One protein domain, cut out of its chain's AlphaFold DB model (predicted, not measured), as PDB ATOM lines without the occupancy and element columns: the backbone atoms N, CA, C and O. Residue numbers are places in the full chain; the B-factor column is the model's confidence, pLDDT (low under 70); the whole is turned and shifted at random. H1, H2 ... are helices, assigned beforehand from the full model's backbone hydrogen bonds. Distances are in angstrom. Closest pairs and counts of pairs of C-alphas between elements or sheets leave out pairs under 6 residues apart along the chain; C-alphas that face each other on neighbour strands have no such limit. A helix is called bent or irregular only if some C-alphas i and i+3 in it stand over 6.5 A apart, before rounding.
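Overview. This is residues 6 to 64 of the 79 residues of an uncharacterized protein of Bradyrhizobium nitroreducens (UniProt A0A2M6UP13). The model is a wide, open U with no packed core: helix H1 makes one arm, the long loop of residues 22 to 34 swings round the closed end, and the longer helix H2 folds back as the other arm without reaching H1. At the far end of H2 the short helix H3 turns off at a corner. The printed part has 59 residues with three named helices, in the order H1, H2, H3, and no named strand; the class is all helix. The whole is only just extended, close to loose, with a radius of gyration of the C-alphas of 15.9 A, and its elongated outline spans 49 by 27 by 16 A.

Arrangement. H1, residues 6 to 21, touches no helix. A long link of 13 residues, 22 to 34, joins it to H2, residues 35 to 55. H1 and H2 are apart, with no C-alpha of the one within 8 A of the other. A tight link of one residue, His 56, joins H2 to H3, residues 57 to 62. H2 and H3 are close but not clearly touching, with 1 pair of C-alphas within 8 A; the closest are those of Val 53 and Leu 60, 7.6 A apart. Their lines stand at a steep tilt of 52 degrees, and they run the same way. H1 and H3 are apart. In H1, H2 and H3 every O i to N i+4 pair is within hydrogen-bond range.

Along the chain. H1 begins at Arg 6, with its C-alpha at (-22.365, -6.251, -8.523), and ends at Ser 21, with its C-alpha at (-2.316, 2.431, -3.286), so that x rises along it; it is 22.5 A from first to last C-alpha. H2, the longest helix with 21 residues, begins at C-alpha 35, at (-2.026, 19.778, -2.800), and x falls along it to C-alpha 55, at (-29.948, 8.443, -5.168); it is 30.2 A long. H3 has 6 residues, is 8.6 A long and ends at C-alpha 62, at (-39.162, 10.087, 4.312). No helix is bent or irregular.

Size, cuts and confidence. The two C-alphas farthest apart are those of Thr 29, in the long link, and Ser 62, in H3, at 48.7 A. The first and last printed C-alphas, of Arg 6 and Gly 64, are 30.0 A apart. Residues 6 to 64 stand free: no C-alpha has another, 8 or more residues away along the chain, within 10 A. The printed part has no cut. The mean pLDDT of the printed part is 73.3, and 19 residues are under 70, namely residues 6 to 8 and 18 to 33.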
ATOM      1  N   ARG A   6     -23.604  -6.201  -7.736       59.91
ATOM      2  CA  ARG A   6     -22.365  -6.251  -8.523       59.91
ATOM      3  C   ARG A   6     -21.706  -4.887  -8.688       59.91
ATOM      4  O   ARG A   6     -20.489  -4.806  -8.568       59.91
ATOM      5  N   THR A   7     -22.479  -3.835  -8.945       65.94
ATOM      6  CA  THR A   7     -21.924  -2.499  -9.192       65.94
ATOM      7  C   THR A   7     -21.370  -1.904  -7.901       65.94
ATOM      8  O   THR A   7     -20.268  -1.367  -7.892       65.94
ATOM      9  N   TYR A   8     -22.082  -2.095  -6.787       65.31
ATOM     10  CA  TYR A   8     -21.645  -1.644  -5.468       65.31
ATOM     11  C   TYR A   8     -20.339  -2.320  -5.030       65.31
ATOM     12  O   TYR A   8     -19.393  -1.653  -4.619       65.31
ATOM     13  N   LEU A   9     -20.226  -3.640  -5.210       75.75
ATOM     14  CA  LEU A   9     -18.995  -4.369  -4.893       75.75
ATOM     15  C   LEU A   9     -17.815  -3.958  -5.785       75.75
ATOM     16  O   LEU A   9     -16.679  -3.945  -5.316       75.75
ATOM     17  N   GLN A  10     -18.064  -3.597  -7.048       74.81
ATOM     18  CA  GLN A  10     -17.036  -3.063  -7.950       74.81
ATOM     19  C   GLN A  10     -16.563  -1.666  -7.538       74.81
ATOM     20  O   GLN A  10     -15.375  -1.362  -7.628       74.81
ATOM     21  N   VAL A  11     -17.475  -0.815  -7.070       72.81
ATOM     22  CA  VAL A  11     -17.123   0.498  -6.516       72.81
ATOM     23  C   VAL A  11     -16.307   0.317  -5.237       72.81
ATOM     24  O   VAL A  11     -15.244   0.919  -5.095       72.81
ATOM     25  N   LEU A  12     -16.732  -0.586  -4.352       74.94
ATOM     26  CA  LEU A  12     -16.039  -0.872  -3.101       74.94
ATOM     27  C   LEU A  12     -14.655  -1.501  -3.324       74.94
ATOM     28  O   LEU A  12     -13.708  -1.179  -2.606       74.94
ATOM     29  N   SER A  13     -14.500  -2.362  -4.336       76.56
ATOM     30  CA  SER A  13     -13.202  -2.941  -4.690       76.56
ATOM     31  C   SER A  13     -12.256  -1.903  -5.291       76.56
ATOM     32  O   SER A  13     -11.083  -1.884  -4.924       76.56
ATOM     33  N   ARG A  14     -12.755  -0.990  -6.136       73.75
ATOM     34  CA  ARG A  14     -11.970   0.140  -6.659       73.75
ATOM     35  C   ARG A  14     -11.551   1.101  -5.552       73.75
ATOM     36  O   ARG A  14     -10.389   1.485  -5.507       73.75
ATOM     37  N   LEU A  15     -12.456   1.428  -4.630       74.00
ATOM     38  CA  LEU A  15     -12.149   2.239  -3.446       74.00
ATOM     39  C   LEU A  15     -11.089   1.572  -2.570       74.00
ATOM     40  O   LEU A  15     -10.157   2.231  -2.117       74.00
ATOM     41  N   ARG A  16     -11.195   0.256  -2.356       72.06
ATOM     42  CA  ARG A  16     -10.205  -0.506  -1.590       72.06
ATOM     43  C   ARG A  16      -8.848  -0.539  -2.291       72.06
ATOM     44  O   ARG A  16      -7.852  -0.312  -1.619       72.06
ATOM     45  N   ALA A  17      -8.811  -0.754  -3.606       74.31
ATOM     46  CA  ALA A  17      -7.580  -0.732  -4.401       74.31
ATOM     47  C   ALA A  17      -6.906   0.653  -4.384       74.31
ATOM     48  O   ALA A  17      -5.688   0.763  -4.236       74.31
ATOM     49  N   LEU A  18      -7.707   1.719  -4.461       69.81
ATOM     50  CA  LEU A  18      -7.224   3.087  -4.304       69.81
ATOM     51  C   LEU A  18      -6.638   3.279  -2.899       69.81
ATOM     52  O   LEU A  18      -5.506   3.725  -2.761       69.81
ATOM     53  N   ARG A  19      -7.348   2.850  -1.850       64.31
ATOM     54  CA  ARG A  19      -6.878   2.947  -0.462       64.31
ATOM     55  C   ARG A  19      -5.589   2.163  -0.212       64.31
ATOM     56  O   ARG A  19      -4.735   2.660   0.505       64.31
ATOM     57  N   THR A  20      -5.424   0.982  -0.809       64.06
ATOM     58  CA  THR A  20      -4.164   0.224  -0.728       64.06
ATOM     59  C   THR A  20      -3.034   0.919  -1.479       64.06
ATOM     60  O   THR A  20      -1.905   0.881  -1.013       64.06
ATOM     61  N   SER A  21      -3.322   1.609  -2.590       61.69
ATOM     62  CA  SER A  21      -2.316   2.431  -3.286       61.69
ATOM     63  C   SER A  21      -1.953   3.716  -2.533       61.69
ATOM     64  O   SER A  21      -0.849   4.226  -2.687       61.69
ATOM     65  N   LEU A  22      -2.872   4.224  -1.704       58.31
ATOM     66  CA  LEU A  22      -2.641   5.329  -0.773       58.31
ATOM     67  C   LEU A  22      -2.069   4.854   0.572       58.31
ATOM     68  O   LEU A  22      -1.774   5.698   1.416       58.31
ATOM     69  N   SER A  23      -1.933   3.540   0.797       51.94
ATOM     70  CA  SER A  23      -1.303   3.024   2.010       51.94
ATOM     71  C   SER A  23       0.163   3.447   1.969       51.94
ATOM     72  O   SER A  23       0.863   3.066   1.027       51.94
ATOM     73  N   PRO A  24       0.629   4.260   2.930       54.97
ATOM     74  CA  PRO A  24       2.024   4.627   3.000       54.97
ATOM     75  C   PRO A  24       2.771   3.361   3.391       54.97
ATOM     76  O   PRO A  24       2.670   2.905   4.524       54.97
ATOM     77  N   ASP A  25       3.449   2.752   2.424       53.59
ATOM     78  CA  ASP A  25       4.528   1.823   2.722       53.59
ATOM     79  C   ASP A  25       5.526   2.596   3.600       53.59
ATOM     80  O   ASP A  25       5.875   3.733   3.264       53.59
ATOM     81  N   ASP A  26       5.851   2.037   4.765       50.97
ATOM     82  CA  ASP A  26       6.557   2.647   5.898       50.97
ATOM     83  C   ASP A  26       7.829   3.422   5.496       50.97
ATOM     84  O   ASP A  26       8.952   2.924   5.574       50.97
ATOM     85  N   ALA A  27       7.679   4.683   5.092       54.06
ATOM     86  CA  ALA A  27       8.794   5.580   4.825       54.06
ATOM     87  C   ALA A  27       8.575   6.893   5.589       54.06
ATOM     88  O   ALA A  27       7.622   7.620   5.290       54.06
ATOM     89  N   PRO A  28       9.452   7.255   6.548       47.84
ATOM     90  CA  PRO A  28       9.334   8.456   7.372       47.84
ATOM     91  C   PRO A  28       9.831   9.683   6.602       47.84
ATOM     92  O   PRO A  28      10.649  10.466   7.075       47.84
ATOM     93  N   THR A  29       9.357   9.843   5.376       50.25
ATOM     94  CA  THR A  29       9.504  11.086   4.638       50.25
ATOM     95  C   THR A  29       8.097  11.579   4.439       50.25
ATOM     96  O   THR A  29       7.266  10.869   3.879       50.25
ATOM     97  N   ALA A  30       7.806  12.755   4.988       54.50
ATOM     98  CA  ALA A  30       6.602  13.504   4.696       54.50
ATOM     99  C   ALA A  30       6.517  13.643   3.173       54.50
ATOM    100  O   ALA A  30       7.101  14.547   2.583       54.50
ATOM    101  N   ARG A  31       5.886  12.662   2.523       57.94
ATOM    102  CA  ARG A  31       5.714  12.629   1.084       57.94
ATOM    103  C   ARG A  31       4.741  13.749   0.831       57.94
ATOM    104  O   ARG A  31       3.556  13.588   1.123       57.94
ATOM    105  N   GLU A  32       5.290  14.890   0.428       60.94
ATOM    106  CA  GLU A  32       4.586  16.121   0.105       60.94
ATOM    107  C   GLU A  32       3.382  15.738  -0.746       60.94
ATOM    108  O   GLU A  32       3.482  15.435  -1.937       60.94
ATOM    109  N   THR A  33       2.242  15.575  -0.080       62.91
ATOM    110  CA  THR A  33       1.047  15.072  -0.730       62.91
ATOM    111  C   THR A  33       0.639  16.206  -1.634       62.91
ATOM    112  O   THR A  33       0.371  17.300  -1.137       62.91
ATOM    113  N   SER A  34       0.693  15.978  -2.949       70.00
ATOM    114  CA  SER A  34       0.451  17.040  -3.919       70.00
ATOM    115  C   SER A  34      -0.857  17.746  -3.545       70.00
ATOM    116  O   SER A  34      -1.902  17.083  -3.512       70.00
ATOM    117  N   PRO A  35      -0.832  19.054  -3.234       75.75
ATOM    118  CA  PRO A  35      -2.026  19.778  -2.800       75.75
ATOM    119  C   PRO A  35      -3.140  19.691  -3.852       75.75
ATOM    120  O   PRO A  35      -4.323  19.667  -3.519       75.75
ATOM    121  N   THR A  36      -2.765  19.524  -5.121       77.31
ATOM    122  CA  THR A  36      -3.674  19.256  -6.235       77.31
ATOM    123  C   THR A  36      -4.390  17.910  -6.106       77.31
ATOM    124  O   THR A  36      -5.590  17.836  -6.349       77.31
ATOM    125  N   LEU A  37      -3.696  16.841  -5.700       79.44
ATOM    126  CA  LEU A  37      -4.326  15.532  -5.483       79.44
ATOM    127  C   LEU A  37      -5.292  15.563  -4.300       79.44
ATOM    128  O   LEU A  37      -6.357  14.954  -4.375       79.44
ATOM    129  N   LEU A  38      -4.950  16.303  -3.243       81.88
ATOM    130  CA  LEU A  38      -5.850  16.510  -2.112       81.88
ATOM    131  C   LEU A  38      -7.113  17.260  -2.553       81.88
ATOM    132  O   LEU A  38      -8.216  16.819  -2.243       81.88
ATOM    133  N   LEU A  39      -6.968  18.329  -3.343       80.88
ATOM    134  CA  LEU A  39      -8.102  19.057  -3.913       80.88
ATOM    135  C   LEU A  39      -8.988  18.143  -4.772       80.88
ATOM    136  O   LEU A  39     -10.204  18.124  -4.596       80.88
ATOM    137  N   ILE A  40      -8.390  17.349  -5.665       85.00
ATOM    138  CA  ILE A  40      -9.119  16.399  -6.518       85.00
ATOM    139  C   ILE A  40      -9.874  15.373  -5.667       85.00
ATOM    140  O   ILE A  40     -11.043  15.103  -5.936       85.00
ATOM    141  N   ALA A  41      -9.241  14.827  -4.626       87.81
ATOM    142  CA  ALA A  41      -9.879  13.875  -3.723       87.81
ATOM    143  C   ALA A  41     -11.074  14.496  -2.982       87.81
ATOM    144  O   ALA A  41     -12.128  13.868  -2.904       87.81
ATOM    145  N   VAL A  42     -10.941  15.734  -2.493       88.62
ATOM    146  CA  VAL A  42     -12.033  16.468  -1.829       88.62
ATOM    147  C   VAL A  42     -13.190  16.727  -2.793       88.62
ATOM    148  O   VAL A  42     -14.339  16.461  -2.447       88.62
ATOM    149  N   VAL A  43     -12.907  17.190  -4.015       91.88
ATOM    150  CA  VAL A  43     -13.936  17.435  -5.038       91.88
ATOM    151  C   VAL A  43     -14.655  16.140  -5.412       91.88
ATOM    152  O   VAL A  43     -15.881  16.111  -5.461       91.88
ATOM    153  N   LEU A  44     -13.917  15.049  -5.628       91.81
ATOM    154  CA  LEU A  44     -14.509  13.745  -5.929       91.81
ATOM    155  C   LEU A  44     -15.378  13.234  -4.779       91.81
ATOM    156  O   LEU A  44     -16.479  12.753  -5.029       91.81
ATOM    157  N   ALA A  45     -14.914  13.356  -3.532       90.06
ATOM    158  CA  ALA A  45     -15.691  12.966  -2.359       90.06
ATOM    159  C   ALA A  45     -16.987  13.781  -2.241       90.06
ATOM    160  O   ALA A  45     -18.043  13.216  -1.964       90.06
ATOM    161  N   LEU A  46     -16.923  15.088  -2.513       93.00
ATOM    162  CA  LEU A  46     -18.089  15.967  -2.514       93.00
ATOM    163  C   LEU A  46     -19.104  15.568  -3.593       93.00
ATOM    164  O   LEU A  46     -20.291  15.445  -3.302       93.00
ATOM    165  N   LEU A  47     -18.644  15.317  -4.822       92.38
ATOM    166  CA  LEU A  47     -19.509  14.869  -5.918       92.38
ATOM    167  C   LEU A  47     -20.155  13.513  -5.615       92.38
ATOM    168  O   LEU A  47     -21.334  13.316  -5.901       92.38
ATOM    169  N   LEU A  48     -19.404  12.590  -5.010       89.44
ATOM    170  CA  LEU A  48     -19.930  11.287  -4.612       89.44
ATOM    171  C   LEU A  48     -21.008  11.430  -3.531       89.44
ATOM    172  O   LEU A  48     -22.042  10.777  -3.617       89.44
ATOM    173  N   ALA A  49     -20.795  12.308  -2.549       86.75
ATOM    174  CA  ALA A  49     -21.783  12.594  -1.516       86.75
ATOM    175  C   ALA A  49     -23.069  13.192  -2.106       86.75
ATOM    176  O   ALA A  49     -24.160  12.772  -1.733       86.75
ATOM    177  N   MET A  50     -22.955  14.124  -3.061       86.50
ATOM    178  CA  MET A  50     -24.117  14.673  -3.771       86.50
ATOM    179  C   MET A  50     -24.883  13.587  -4.531       86.50
ATOM    180  O   MET A  50     -26.105  13.534  -4.443       86.50
ATOM    181  N   LEU A  51     -24.172  12.701  -5.235       88.81
ATOM    182  CA  LEU A  51     -24.782  11.587  -5.960       88.81
ATOM    183  C   LEU A  51     -25.503  10.615  -5.016       88.81
ATOM    184  O   LEU A  51     -26.595  10.151  -5.328       88.81
ATOM    185  N   GLU A  52     -24.907  10.315  -3.863       83.88
ATOM    186  CA  GLU A  52     -25.504   9.423  -2.870       83.88
ATOM    187  C   GLU A  52     -26.788  10.021  -2.279       83.88
ATOM    188  O   GLU A  52     -27.789   9.316  -2.143       83.88
ATOM    189  N   VAL A  53     -26.773  11.327  -1.980       82.06
ATOM    190  CA  VAL A  53     -27.941  12.081  -1.501       82.06
ATOM    191  C   VAL A  53     -29.044  12.128  -2.556       82.06
ATOM    192  O   VAL A  53     -30.206  11.977  -2.199       82.06
ATOM    193  N   ASP A  54     -28.707  12.305  -3.833       81.62
ATOM    194  CA  ASP A  54     -29.682  12.279  -4.931       81.62
ATOM    195  C   ASP A  54     -30.314  10.884  -5.080       81.62
ATOM    196  O   ASP A  54     -31.537  10.742  -5.122       81.62
ATOM    197  N   LEU A  55     -29.491   9.829  -5.041       82.94
ATOM    198  CA  LEU A  55     -29.948   8.443  -5.168       82.94
ATOM    199  C   LEU A  55     -30.852   8.014  -4.006       82.94
ATOM    200  O   LEU A  55     -31.844   7.317  -4.222       82.94
ATOM    201  N   HIS A  56     -30.536   8.451  -2.786       82.25
ATOM    202  CA  HIS A  56     -31.316   8.167  -1.579       82.25
ATOM    203  C   HIS A  56     -32.268   9.311  -1.214       82.25
ATOM    204  O   HIS A  56     -32.822   9.329  -0.115       82.25
ATOM    205  N   GLY A  57     -32.505  10.261  -2.124       75.62
ATOM    206  CA  GLY A  57     -33.260  11.480  -1.837       75.62
ATOM    207  C   GLY A  57     -34.665  11.204  -1.304       75.62
ATOM    208  O   GLY A  57     -35.105  11.873  -0.374       75.62
ATOM    209  N   ALA A  58     -35.334  10.168  -1.820       71.69
ATOM    210  CA  ALA A  58     -36.657   9.742  -1.358       71.69
ATOM    211  C   ALA A  58     -36.646   9.150   0.066       71.69
ATOM    212  O   ALA A  58     -37.586   9.363   0.830       71.69
ATOM    213  N   GLU A  59     -35.586   8.430   0.444       76.69
ATOM    214  CA  GLU A  59     -35.417   7.903   1.805       76.69
ATOM    215  C   GLU A  59     -35.023   9.013   2.783       76.69
ATOM    216  O   GLU A  59     -35.544   9.092   3.890       76.69
ATOM    217  N   LEU A  60     -34.167   9.944   2.362       76.06
ATOM    218  CA  LEU A  60     -33.846  11.129   3.157       76.06
ATOM    219  C   LEU A  60     -35.075  12.025   3.360       76.06
ATOM    220  O   LEU A  60     -35.233  12.628   4.422       76.06
ATOM    221  N   GLN A  61     -35.971  12.069   2.373       74.25
ATOM    222  CA  GLN A  61     -37.214  12.826   2.442       74.25
ATOM    223  C   GLN A  61     -38.227  12.159   3.375       74.25
ATOM    224  O   GLN A  61     -38.891  12.850   4.145       74.25
ATOM    225  N   SER A  62     -38.315  10.825   3.368       71.06
ATOM    226  CA  SER A  62     -39.162  10.087   4.312       71.06
ATOM    227  C   SER A  62     -38.657  10.183   5.757       71.06
ATOM    228  O   SER A  62     -39.461  10.183   6.687       71.06
ATOM    229  N   LEU A  63     -37.345  10.348   5.947       77.81
ATOM    230  CA  LEU A  63     -36.718  10.642   7.239       77.81
ATOM    231  C   LEU A  63     -36.828  12.123   7.654       77.81
ATOM    232  O   LEU A  63     -36.395  12.477   8.749       77.81
ATOM    233  N   GLY A  64     -37.384  12.996   6.803       74.62
ATOM    234  CA  GLY A  64     -37.508  14.437   7.062       74.62
ATOM    235  C   GLY A  64     -36.179  15.204   7.045       74.62
ATOM    236  O   GLY A  64     -36.117  16.336   7.519       74.62
TER     237      GLY A  64